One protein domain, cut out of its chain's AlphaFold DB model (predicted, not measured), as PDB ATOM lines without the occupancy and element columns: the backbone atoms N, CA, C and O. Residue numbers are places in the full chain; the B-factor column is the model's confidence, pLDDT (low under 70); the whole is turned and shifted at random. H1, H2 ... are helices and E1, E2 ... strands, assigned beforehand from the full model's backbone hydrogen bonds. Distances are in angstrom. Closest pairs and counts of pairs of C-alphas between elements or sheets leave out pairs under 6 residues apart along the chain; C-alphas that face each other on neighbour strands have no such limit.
ATOM      1  N   LYS A   2      24.092  12.510  79.095       74.25
ATOM      2  CA  LYS A   2      24.694  11.636  80.123       74.25
ATOM      3  C   LYS A   2      23.639  10.671  80.674       74.25
ATOM      4  O   LYS A   2      22.534  11.106  80.977       74.25
ATOM      5  N   GLY A   3      23.990   9.390  80.806       83.81
ATOM      6  CA  GLY A   3      23.161   8.373  81.470       83.81
ATOM      7  C   GLY A   3      22.133   7.643  80.594       83.81
ATOM      8  O   GLY A   3      21.395   6.813  81.116       83.81
ATOM      9  N   ILE A   4      22.087   7.906  79.284       88.06
ATOM     10  CA  ILE A   4      21.224   7.178  78.340       88.06
ATOM     11  C   ILE A   4      22.055   6.088  77.656       88.06
ATOM     12  O   ILE A   4      23.115   6.380  77.110       88.06
ATOM     13  N   LYS A   5      21.580   4.837  77.684       87.94
ATOM     14  CA  LYS A   5      22.200   3.723  76.950       87.94
ATOM     15  C   LYS A   5      21.690   3.704  75.510       87.94
ATOM     16  O   LYS A   5      20.482   3.743  75.296       87.94
ATOM     17  N   PHE A   6      22.594   3.600  74.540       87.50
ATOM     18  CA  PHE A   6      22.219   3.331  73.153       87.50
ATOM     19  C   PHE A   6      21.755   1.876  73.012       87.50
ATOM     20  O   PHE A   6      22.467   0.959  73.413       87.50
ATOM     21  N   GLU A   7      20.565   1.659  72.449       92.94
ATOM     22  CA  GLU A   7      20.051   0.311  72.159       92.94
ATOM     23  C   GLU A   7      20.717  -0.285  70.912       92.94
ATOM     24  O   GLU A   7      21.042  -1.470  70.877       92.94
ATOM     25  N   ARG A   8      20.923   0.543  69.877       90.25
ATOM     26  CA  ARG A   8      21.563   0.161  68.613       90.25
ATOM     27  C   ARG A   8      22.378   1.318  68.046       90.25
ATOM     28  O   ARG A   8      21.973   2.473  68.148       90.25
ATOM     29  N   VAL A   9      23.490   0.974  67.405       88.25
ATOM     30  CA  VAL A   9      24.362   1.887  66.658       88.25
ATOM     31  C   VAL A   9      24.600   1.274  65.283       88.25
ATOM     32  O   VAL A   9      24.652   0.052  65.148       88.25
ATOM     33  N   TRP A  10      24.717   2.115  64.261       87.06
ATOM     34  CA  TRP A  10      25.073   1.693  62.915       87.06
ATOM     35  C   TRP A  10      26.090   2.667  62.327       87.06
ATOM     36  O   TRP A  10      26.077   3.858  62.633       87.06
ATOM     37  N   ASN A  11      26.965   2.140  61.480       84.56
ATOM     38  CA  ASN A  11      27.880   2.910  60.656       84.56
ATOM     39  C   ASN A  11      27.953   2.270  59.264       84.56
ATOM     40  O   ASN A  11      27.377   1.209  59.008       84.56
ATOM     41  N   GLY A  12      28.622   2.943  58.338       83.12
ATOM     42  CA  GLY A  12      28.762   2.459  56.977       83.12
ATOM     43  C   GLY A  12      29.667   3.354  56.152       83.12
ATOM     44  O   GLY A  12      30.062   4.438  56.579       83.12
ATOM     45  N   VAL A  13      29.999   2.882  54.954       81.50
ATOM     46  CA  VAL A  13      30.789   3.653  53.995       81.50
ATOM     47  C   VAL A  13      29.872   4.623  53.259       81.50
ATOM     48  O   VAL A  13      28.817   4.233  52.760       81.50
ATOM     49  N   LEU A  14      30.304   5.877  53.157       83.56
ATOM     50  CA  LEU A  14      29.664   6.890  52.328       83.56
ATOM     51  C   LEU A  14      30.487   7.094  51.056       83.56
ATOM     52  O   LEU A  14      31.703   7.275  51.111       83.56
ATOM     53  N   GLY A  15      29.817   7.067  49.906       79.50
ATOM     54  CA  GLY A  15      30.409   7.512  48.649       79.50
ATOM     55  C   GLY A  15      30.405   9.035  48.601       79.50
ATOM     56  O   GLY A  15      29.335   9.641  48.638       79.50
ATOM     57  N   MET A  16      31.588   9.636  48.521       83.06
ATOM     58  CA  MET A  16      31.762  11.083  48.416       83.06
ATOM     59  C   MET A  16      32.573  11.427  47.172       83.06
ATOM     60  O   MET A  16      33.463  10.671  46.773       83.06
ATOM     61  N   THR A  17      32.270  12.564  46.559       83.81
ATOM     62  CA  THR A  17      33.097  13.144  45.500       83.81
ATOM     63  C   THR A  17      34.282  13.886  46.108       83.81
ATOM     64  O   THR A  17      34.228  14.369  47.239       83.81
ATOM     65  N   GLY A  18      35.391  13.960  45.367       77.88
ATOM     66  CA  GLY A  18      36.614  14.605  45.856       77.88
ATOM     67  C   GLY A  18      36.478  16.118  46.054       77.88
ATOM     68  O   GLY A  18      37.188  16.691  46.873       77.88
ATOM     69  N   ASP A  19      35.558  16.756  45.334       82.56
ATOM     70  CA  ASP A  19      35.265  18.189  45.397       82.56
ATOM     71  C   ASP A  19      33.987  18.511  46.187       82.56
ATOM     72  O   ASP A  19      33.596  19.672  46.279       82.56
ATOM     73  N   SER A  20      33.353  17.497  46.786       80.75
ATOM     74  CA  SER A  20      32.100  17.619  47.540       80.75
ATOM     75  C   SER A  20      30.915  18.174  46.740       80.75
ATOM     76  O   SER A  20      29.920  18.579  47.344       80.75
ATOM     77  N   LYS A  21      30.967  18.142  45.404       83.50
ATOM     78  CA  LYS A  21      29.816  18.450  44.548       83.50
ATOM     79  C   LYS A  21      29.027  17.202  44.194       83.50
ATOM     80  O   LYS A  21      29.599  16.124  44.027       83.50
ATOM     81  N   GLU A  22      27.721  17.342  44.056       85.19
ATOM     82  CA  GLU A  22      26.850  16.280  43.570       85.19
ATOM     83  C   GLU A  22      26.791  16.286  42.040       85.19
ATOM     84  O   GLU A  22      26.839  17.343  41.413       85.19
ATOM     85  N   ALA A  23      26.677  15.104  41.435       85.25
ATOM     86  CA  ALA A  23      26.718  14.959  39.985       85.25
ATOM     87  C   ALA A  23      25.422  14.327  39.474       85.25
ATOM     88  O   ALA A  23      25.034  13.239  39.906       85.25
ATOM     89  N   VAL A  24      24.765  14.975  38.518       89.00
ATOM     90  CA  VAL A  24      23.586  14.439  37.831       89.00
ATOM     91  C   VAL A  24      23.645  14.834  36.368       89.00
ATOM     92  O   VAL A  24      23.964  15.974  36.051       89.00
ATOM     93  N   GLY A  25      23.345  13.901  35.467       88.25
ATOM     94  CA  GLY A  25      23.371  14.199  34.043       88.25
ATOM     95  C   GLY A  25      23.313  13.004  33.125       88.25
ATOM     96  O   GLY A  25      22.849  11.924  33.496       88.25
ATOM     97  N   VAL A  26      23.728  13.248  31.883       89.44
ATOM     98  CA  VAL A  26      23.666  12.278  30.792       89.44
ATOM     99  C   VAL A  26      25.031  12.187  30.118       89.44
ATOM    100  O   VAL A  26      25.604  13.196  29.723       89.44
ATOM    101  N   MET A  27      25.562  10.982  29.954       87.56
ATOM    102  CA  MET A  27      26.880  10.755  29.351       87.56
ATOM    103  C   MET A  27      26.864   9.623  28.316       87.56
ATOM    104  O   MET A  27      25.815   9.051  28.002       87.56
ATOM    105  N   GLY A  28      28.052   9.309  27.792       87.50
ATOM    106  CA  GLY A  28      28.276   8.304  26.755       87.50
ATOM    107  C   GLY A  28      28.125   8.869  25.342       87.50
ATOM    108  O   GLY A  28      27.462   9.886  25.135       87.50
ATOM    109  N   GLU A  29      28.726   8.188  24.364       90.44
ATOM    110  CA  GLU A  29      28.704   8.597  22.947       90.44
ATOM    111  C   GLU A  29      27.277   8.756  22.404       90.44
ATOM    112  O   GLU A  29      27.004   9.639  21.597       90.44
ATOM    113  N   HIS A  30      26.347   7.932  22.892       93.12
ATOM    114  CA  HIS A  30      24.947   7.937  22.470       93.12
ATOM    115  C   HIS A  30      24.012   8.708  23.411       93.12
ATOM    116  O   HIS A  30      22.797   8.615  23.242       93.12
ATOM    117  N   ARG A  31      24.536   9.445  24.407       89.50
ATOM    118  CA  ARG A  31      23.730  10.206  25.387       89.50
ATOM    119  C   ARG A  31      22.613   9.363  26.032       89.50
ATOM    120  O   ARG A  31      21.498   9.833  26.231       89.50
ATOM    121  N   ASN A  32      22.917   8.104  26.344       91.88
ATOM    122  CA  ASN A  32      21.960   7.108  26.838       91.88
ATOM    123  C   ASN A  32      22.273   6.608  28.259       91.88
ATOM    124  O   ASN A  32      21.605   5.697  28.748       91.88
ATOM    125  N   ILE A  33      23.277   7.185  28.923       92.06
ATOM    126  CA  ILE A  33      23.650   6.850  30.299       92.06
ATOM    127  C   ILE A  33      23.228   8.005  31.198       92.06
ATOM    128  O   ILE A  33      23.867   9.053  31.187       92.06
ATOM    129  N   TYR A  34      22.168   7.801  31.976       92.00
ATOM    130  CA  TYR A  34      21.670   8.768  32.951       92.00
ATOM    131  C   TYR A  34      22.246   8.441  34.324       92.00
ATOM    132  O   TYR A  34      22.188   7.289  34.756       92.00
ATOM    133  N   TYR A  35      22.798   9.434  35.010       90.56
ATOM    134  CA  TYR A  35      23.449   9.235  36.300       90.56
ATOM    135  C   TYR A  35      23.011  10.282  37.322       90.56
ATOM    136  O   TYR A  35      22.660  11.404  36.972       90.56
ATOM    137  N   ALA A  36      23.047   9.878  38.590       90.56
ATOM    138  CA  ALA A  36      22.775  10.684  39.773       90.56
ATOM    139  C   ALA A  36      23.645  10.120  40.910       90.56
ATOM    140  O   ALA A  36      23.347   9.059  41.464       90.56
ATOM    141  N   LEU A  37      24.786  10.754  41.164       87.94
ATOM    142  CA  LEU A  37      25.893  10.225  41.960       87.94
ATOM    143  C   LEU A  37      26.426  11.285  42.928       87.94
ATOM    144  O   LEU A  37      26.161  12.477  42.788       87.94
ATOM    145  N   GLY A  38      27.235  10.841  43.891       85.56
ATOM    146  CA  GLY A  38      28.006  11.768  44.714       85.56
ATOM    147  C   GLY A  38      27.161  12.587  45.681       85.56
ATOM    148  O   GLY A  38      27.424  13.761  45.858       85.56
ATOM    149  N   TYR A  39      26.148  11.992  46.317       88.50
ATOM    150  CA  TYR A  39      25.237  12.726  47.205       88.50
ATOM    151  C   TYR A  39      25.880  13.307  48.477       88.50
ATOM    152  O   TYR A  39      25.190  13.977  49.238       88.50
ATOM    153  N   ASN A  40      27.153  13.004  48.762       86.75
ATOM    154  CA  ASN A  40      27.954  13.628  49.825       86.75
ATOM    155  C   ASN A  40      27.270  13.703  51.206       86.75
ATOM    156  O   ASN A  40      27.431  14.672  51.940       86.75
ATOM    157  N   GLY A  41      26.485  12.679  51.565       86.56
ATOM    158  CA  GLY A  41      25.740  12.618  52.833       86.56
ATOM    159  C   GLY A  41      24.304  13.164  52.786       86.56
ATOM    160  O   GLY A  41      23.535  12.913  53.706       86.56
ATOM    161  N   HIS A  42      23.887  13.803  51.691       87.50
ATOM    162  CA  HIS A  42      22.536  14.349  51.480       87.50
ATOM    163  C   HIS A  42      21.607  13.408  50.692       87.50
ATOM    164  O   HIS A  42      20.564  13.825  50.181       87.50
ATOM    165  N   GLY A  43      21.966  12.123  50.597       86.06
ATOM    166  CA  GLY A  43      21.334  11.159  49.690       86.06
ATOM    167  C   GLY A  43      19.831  10.980  49.879       86.06
ATOM    168  O   GLY A  43      19.136  10.778  48.894       86.06
ATOM    169  N   ILE A  44      19.308  11.115  51.102       88.75
ATOM    170  CA  ILE A  44      17.862  10.985  51.349       88.75
ATOM    171  C   ILE A  44      17.086  12.067  50.594       88.75
ATOM    172  O   ILE A  44      16.144  11.750  49.879       88.75
ATOM    173  N   ASN A  45      17.489  13.333  50.716       88.38
ATOM    174  CA  ASN A  45      16.777  14.443  50.081       88.38
ATOM    175  C   ASN A  45      17.082  14.514  48.580       88.38
ATOM    176  O   ASN A  45      16.175  14.669  47.762       88.38
ATOM    177  N   LEU A  46      18.358  14.365  48.215       89.06
ATOM    178  CA  LEU A  46      18.790  14.497  46.827       89.06
ATOM    179  C   LEU A  46      18.321  13.349  45.937       89.06
ATOM    180  O   LEU A  46      18.109  13.582  44.753       89.06
ATOM    181  N   ALA A  47      18.085  12.145  46.471       91.12
ATOM    182  CA  ALA A  47      17.571  11.037  45.666       91.12
ATOM    183  C   ALA A  47      16.196  11.345  45.050       91.12
ATOM    184  O   ALA A  47      15.953  10.984  43.901       91.12
ATOM    185  N   PHE A  48      15.309  12.042  45.773       93.00
ATOM    186  CA  PHE A  48      14.008  12.442  45.227       93.00
ATOM    187  C   PHE A  48      14.161  13.485  44.118       93.00
ATOM    188  O   PHE A  48      13.614  13.313  43.031       93.00
ATOM    189  N   LEU A  49      14.940  14.538  44.381       91.31
ATOM    190  CA  LEU A  49      15.182  15.613  43.420       91.31
ATOM    191  C   LEU A  49      15.875  15.087  42.158       91.31
ATOM    192  O   LEU A  49      15.416  15.338  41.048       91.31
ATOM    193  N   PHE A  50      16.962  14.330  42.310       91.94
ATOM    194  CA  PHE A  50      17.714  13.808  41.172       91.94
ATOM    195  C   PHE A  50      16.940  12.715  40.436       91.94
ATOM    196  O   PHE A  50      17.094  12.585  39.225       91.94
ATOM    197  N   GLY A  51      16.059  11.981  41.122       93.62
ATOM    198  CA  GLY A  51      15.105  11.083  40.478       93.62
ATOM    199  C   GLY A  51      14.181  11.819  39.504       93.62
ATOM    200  O   GLY A  51      14.019  11.380  38.364       93.62
ATOM    201  N   ASP A  52      13.626  12.964  39.912       94.06
ATOM    202  CA  ASP A  52      12.793  13.798  39.035       94.06
ATOM    203  C   ASP A  52      13.598  14.439  37.891       94.06
ATOM    204  O   ASP A  52      13.168  14.419  36.731       94.06
ATOM    205  N   VAL A  53      14.811  14.925  38.185       92.75
ATOM    206  CA  VAL A  53      15.750  15.439  37.174       92.75
ATOM    207  C   VAL A  53      16.016  14.367  36.114       92.75
ATOM    208  O   VAL A  53      15.759  14.600  34.935       92.75
ATOM    209  N   VAL A  54      16.455  13.170  36.515       93.81
ATOM    210  CA  VAL A  54      16.761  12.057  35.601       93.81
ATOM    211  C   VAL A  54      15.534  11.655  34.786       93.81
ATOM    212  O   VAL A  54      15.635  11.501  33.569       93.81
ATOM    213  N   ALA A  55      14.361  11.538  35.411       95.56
ATOM    214  CA  ALA A  55      13.125  11.212  34.702       95.56
ATOM    215  C   ALA A  55      12.739  12.290  33.673       95.56
ATOM    216  O   ALA A  55      12.208  11.980  32.604       95.56
ATOM    217  N   THR A  56      13.003  13.561  33.974       94.31
ATOM    218  CA  THR A  56      12.754  14.686  33.067       94.31
ATOM    219  C   THR A  56      13.715  14.681  31.884       94.31
ATOM    220  O   THR A  56      13.256  14.762  30.741       94.31
ATOM    221  N   LEU A  57      15.008  14.464  32.138       91.81
ATOM    222  CA  LEU A  57      16.029  14.315  31.099       91.81
ATOM    223  C   LEU A  57      15.748  13.113  30.192       91.81
ATOM    224  O   LEU A  57      15.895  13.211  28.974       91.81
ATOM    225  N   TYR A  58      15.294  11.990  30.756       94.00
ATOM    226  CA  TYR A  58      14.932  10.791  29.992       94.00
ATOM    227  C   TYR A  58      13.802  11.051  28.989       94.00
ATOM    228  O   TYR A  58      13.788  10.500  27.893       94.00
ATOM    229  N   ARG A  59      12.877  11.958  29.321       95.00
ATOM    230  CA  ARG A  59      11.799  12.402  28.421       95.00
ATOM    231  C   ARG A  59      12.250  13.438  27.382       95.00
ATOM    232  O   ARG A  59      11.398  13.972  26.676       95.00
ATOM    233  N   GLY A  60      13.540  13.774  27.320       91.06
ATOM    234  CA  GLY A  60      14.064  14.822  26.442       91.06
ATOM    235  C   GLY A  60      13.631  16.233  26.846       91.06
ATOM    236  O   GLY A  60      13.576  17.122  25.999       91.06
ATOM    237  N   LYS A  61      13.269  16.441  28.119       91.25
ATOM    238  CA  LYS A  61      12.868  17.747  28.654       91.25
ATOM    239  C   LYS A  61      14.002  18.366  29.468       91.25
ATOM    240  O   LYS A  61      14.795  17.654  30.078       91.25
ATOM    241  N   VAL A  62      14.025  19.695  29.517       87.81
ATOM    242  CA  VAL A  62      14.915  20.455  30.402       87.81
ATOM    243  C   VAL A  62      14.303  20.502  31.800       87.81
ATOM    244  O   VAL A  62      13.095  20.700  31.945       87.81
ATOM    245  N   HIS A  63      15.132  20.306  32.823       90.56
ATOM    246  CA  HIS A  63      14.739  20.443  34.221       90.56
ATOM    247  C   HIS A  63      15.427  21.685  34.820       90.56
ATOM    248  O   HIS A  63      16.630  21.820  34.629       90.56
ATOM    249  N   PRO A  64      14.745  22.564  35.580       85.94
ATOM    250  CA  PRO A  64      15.339  23.820  36.071       85.94
ATOM    251  C   PRO A  64      16.598  23.648  36.933       85.94
ATOM    252  O   PRO A  64      17.498  24.476  36.906       85.94
ATOM    253  N   TRP A  65      16.680  22.557  37.695       80.12
ATOM    254  CA  TRP A  65      17.885  22.228  38.470       80.12
ATOM    255  C   TRP A  65      19.047  21.710  37.622       80.12
ATOM    256  O   TRP A  65      20.176  21.684  38.099       80.12
ATOM    257  N   PHE A  66      18.778  21.273  36.393       75.06
ATOM    258  CA  PHE A  66      19.797  20.689  35.534       75.06
ATOM    259  C   PHE A  66      20.770  21.737  34.995       75.06
ATOM    260  O   PHE A  66      21.960  21.463  34.922       75.06
ATOM    261  N   ASP A  67      20.303  22.962  34.748       67.19
ATOM    262  CA  ASP A  67      21.158  24.078  34.318       67.19
ATOM    263  C   ASP A  67      22.217  24.467  35.374       67.19
ATOM    264  O   ASP A  67      23.179  25.171  35.075       67.19
ATOM    265  N   HIS A  68      22.041  24.010  36.617       61.75
ATOM    266  CA  HIS A  68      22.954  24.241  37.738       61.75
ATOM    267  C   HIS A  68      23.705  22.980  38.180       61.75
ATOM    268  O   HIS A  68      24.532  23.059  39.090       61.75
ATOM    269  N   ALA A  69      23.411  21.827  37.575       62.12
ATOM    270  CA  ALA A  69      24.053  20.570  37.912       62.12
ATOM    271  C   ALA A  69      25.428  20.474  37.244       62.12
ATOM    272  O   ALA A  69      25.587  20.784  36.064       62.12
ATOM    273  N   ASP A  70      26.430  20.023  37.999       64.44
ATOM    274  CA  ASP A  70      27.751  19.757  37.443       64.44
ATOM    275  C   ASP A  70      27.695  18.435  36.653       64.44
ATOM    276  O   ASP A  70      27.558  17.351  37.223       64.44
ATOM    277  N   GLU A  71      27.759  18.527  35.320       67.12
ATOM    278  CA  GLU A  71      27.824  17.357  34.431       67.12
ATOM    279  C   GLU A  71      29.225  16.706  34.414       67.12
ATOM    280  O   GLU A  71      29.459  15.718  33.704       67.12
ATOM    281  N   SER A  72      30.200  17.261  35.142       63.53
ATOM    282  CA  SER A  72      31.565  16.754  35.126       63.53
ATOM    283  C   SER A  72      31.733  15.568  36.083       63.53
ATOM    284  O   SER A  72      31.677  15.673  37.304       63.53
ATOM    285  N   LEU A  73      31.989  14.395  35.500       68.31
ATOM    286  CA  LEU A  73      32.453  13.204  36.217       68.31
ATOM    287  C   LEU A  73      33.940  12.823  36.002       68.31
ATOM    288  O   LEU A  73      34.248  11.631  36.077       68.31
ATOM    289  N   PRO A  74      34.925  13.716  35.756       61.16
ATOM    290  CA  PRO A  74      36.297  13.256  35.601       61.16
ATOM    291  C   PRO A  74      37.058  13.320  36.929       61.16
ATOM    292  O   PRO A  74      37.851  14.229  37.164       61.16
ATOM    293  N   ILE A  75      36.902  12.302  37.778       68.62
ATOM    294  CA  ILE A  75      37.940  12.015  38.775       68.62
ATOM    295  C   ILE A  75      38.972  11.137  38.071       68.62
ATOM    296  O   ILE A  75      38.801   9.922  37.960       68.62
TER     297      ILE A  75
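Overview. This is residues 2 to 75 of the 105 residues of the protein "Putative oxidoreductase" of Vibrio variabilis (UniProt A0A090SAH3). Little regular structure is present: a small body, in which one helix, H1, packs on a two-stranded antiparallel hairpin, E1 and E2, has a long arm, residues 2 to 13, sticking out. The 74 printed residues hold E1, E2 and H1 in that order; the class is mixed, with 26 residues in named elements. The whole is loose, with a radius of gyration of the C-alphas of 16.3 A, and spans 57 by 25 by 19 A, the arm making the length.

Along the chain. E1, residues 23 to 27, begins at C-alpha 23 (26.718, 14.959, 39.985). E2 is residues 33 to 37. H1, residues 43 to 58, is 20.7 A long and ends at C-alpha 58 (14.932, 10.791, 29.992).

Arrangement. E1 and E2 form a hairpin, antiparallel at 169 degrees, with N 25 and O 35 at 3.0 A, within hydrogen-bond range. The closest C-alphas of E2 and H1, Ala 36 and Phe 50, are 6.1 A apart. Those of E1 and H1, Val 24 and Phe 50, are 6.8 A apart. In H1, 10 of 12 O i to N i+4 pairs are within range.

Size, cuts and confidence. The C-alphas farthest apart, Gly 3 and His 30, are 59.0 A apart. The printed part has no cut, and both links are tight. Residues 67 to 75 have pLDDT under 70.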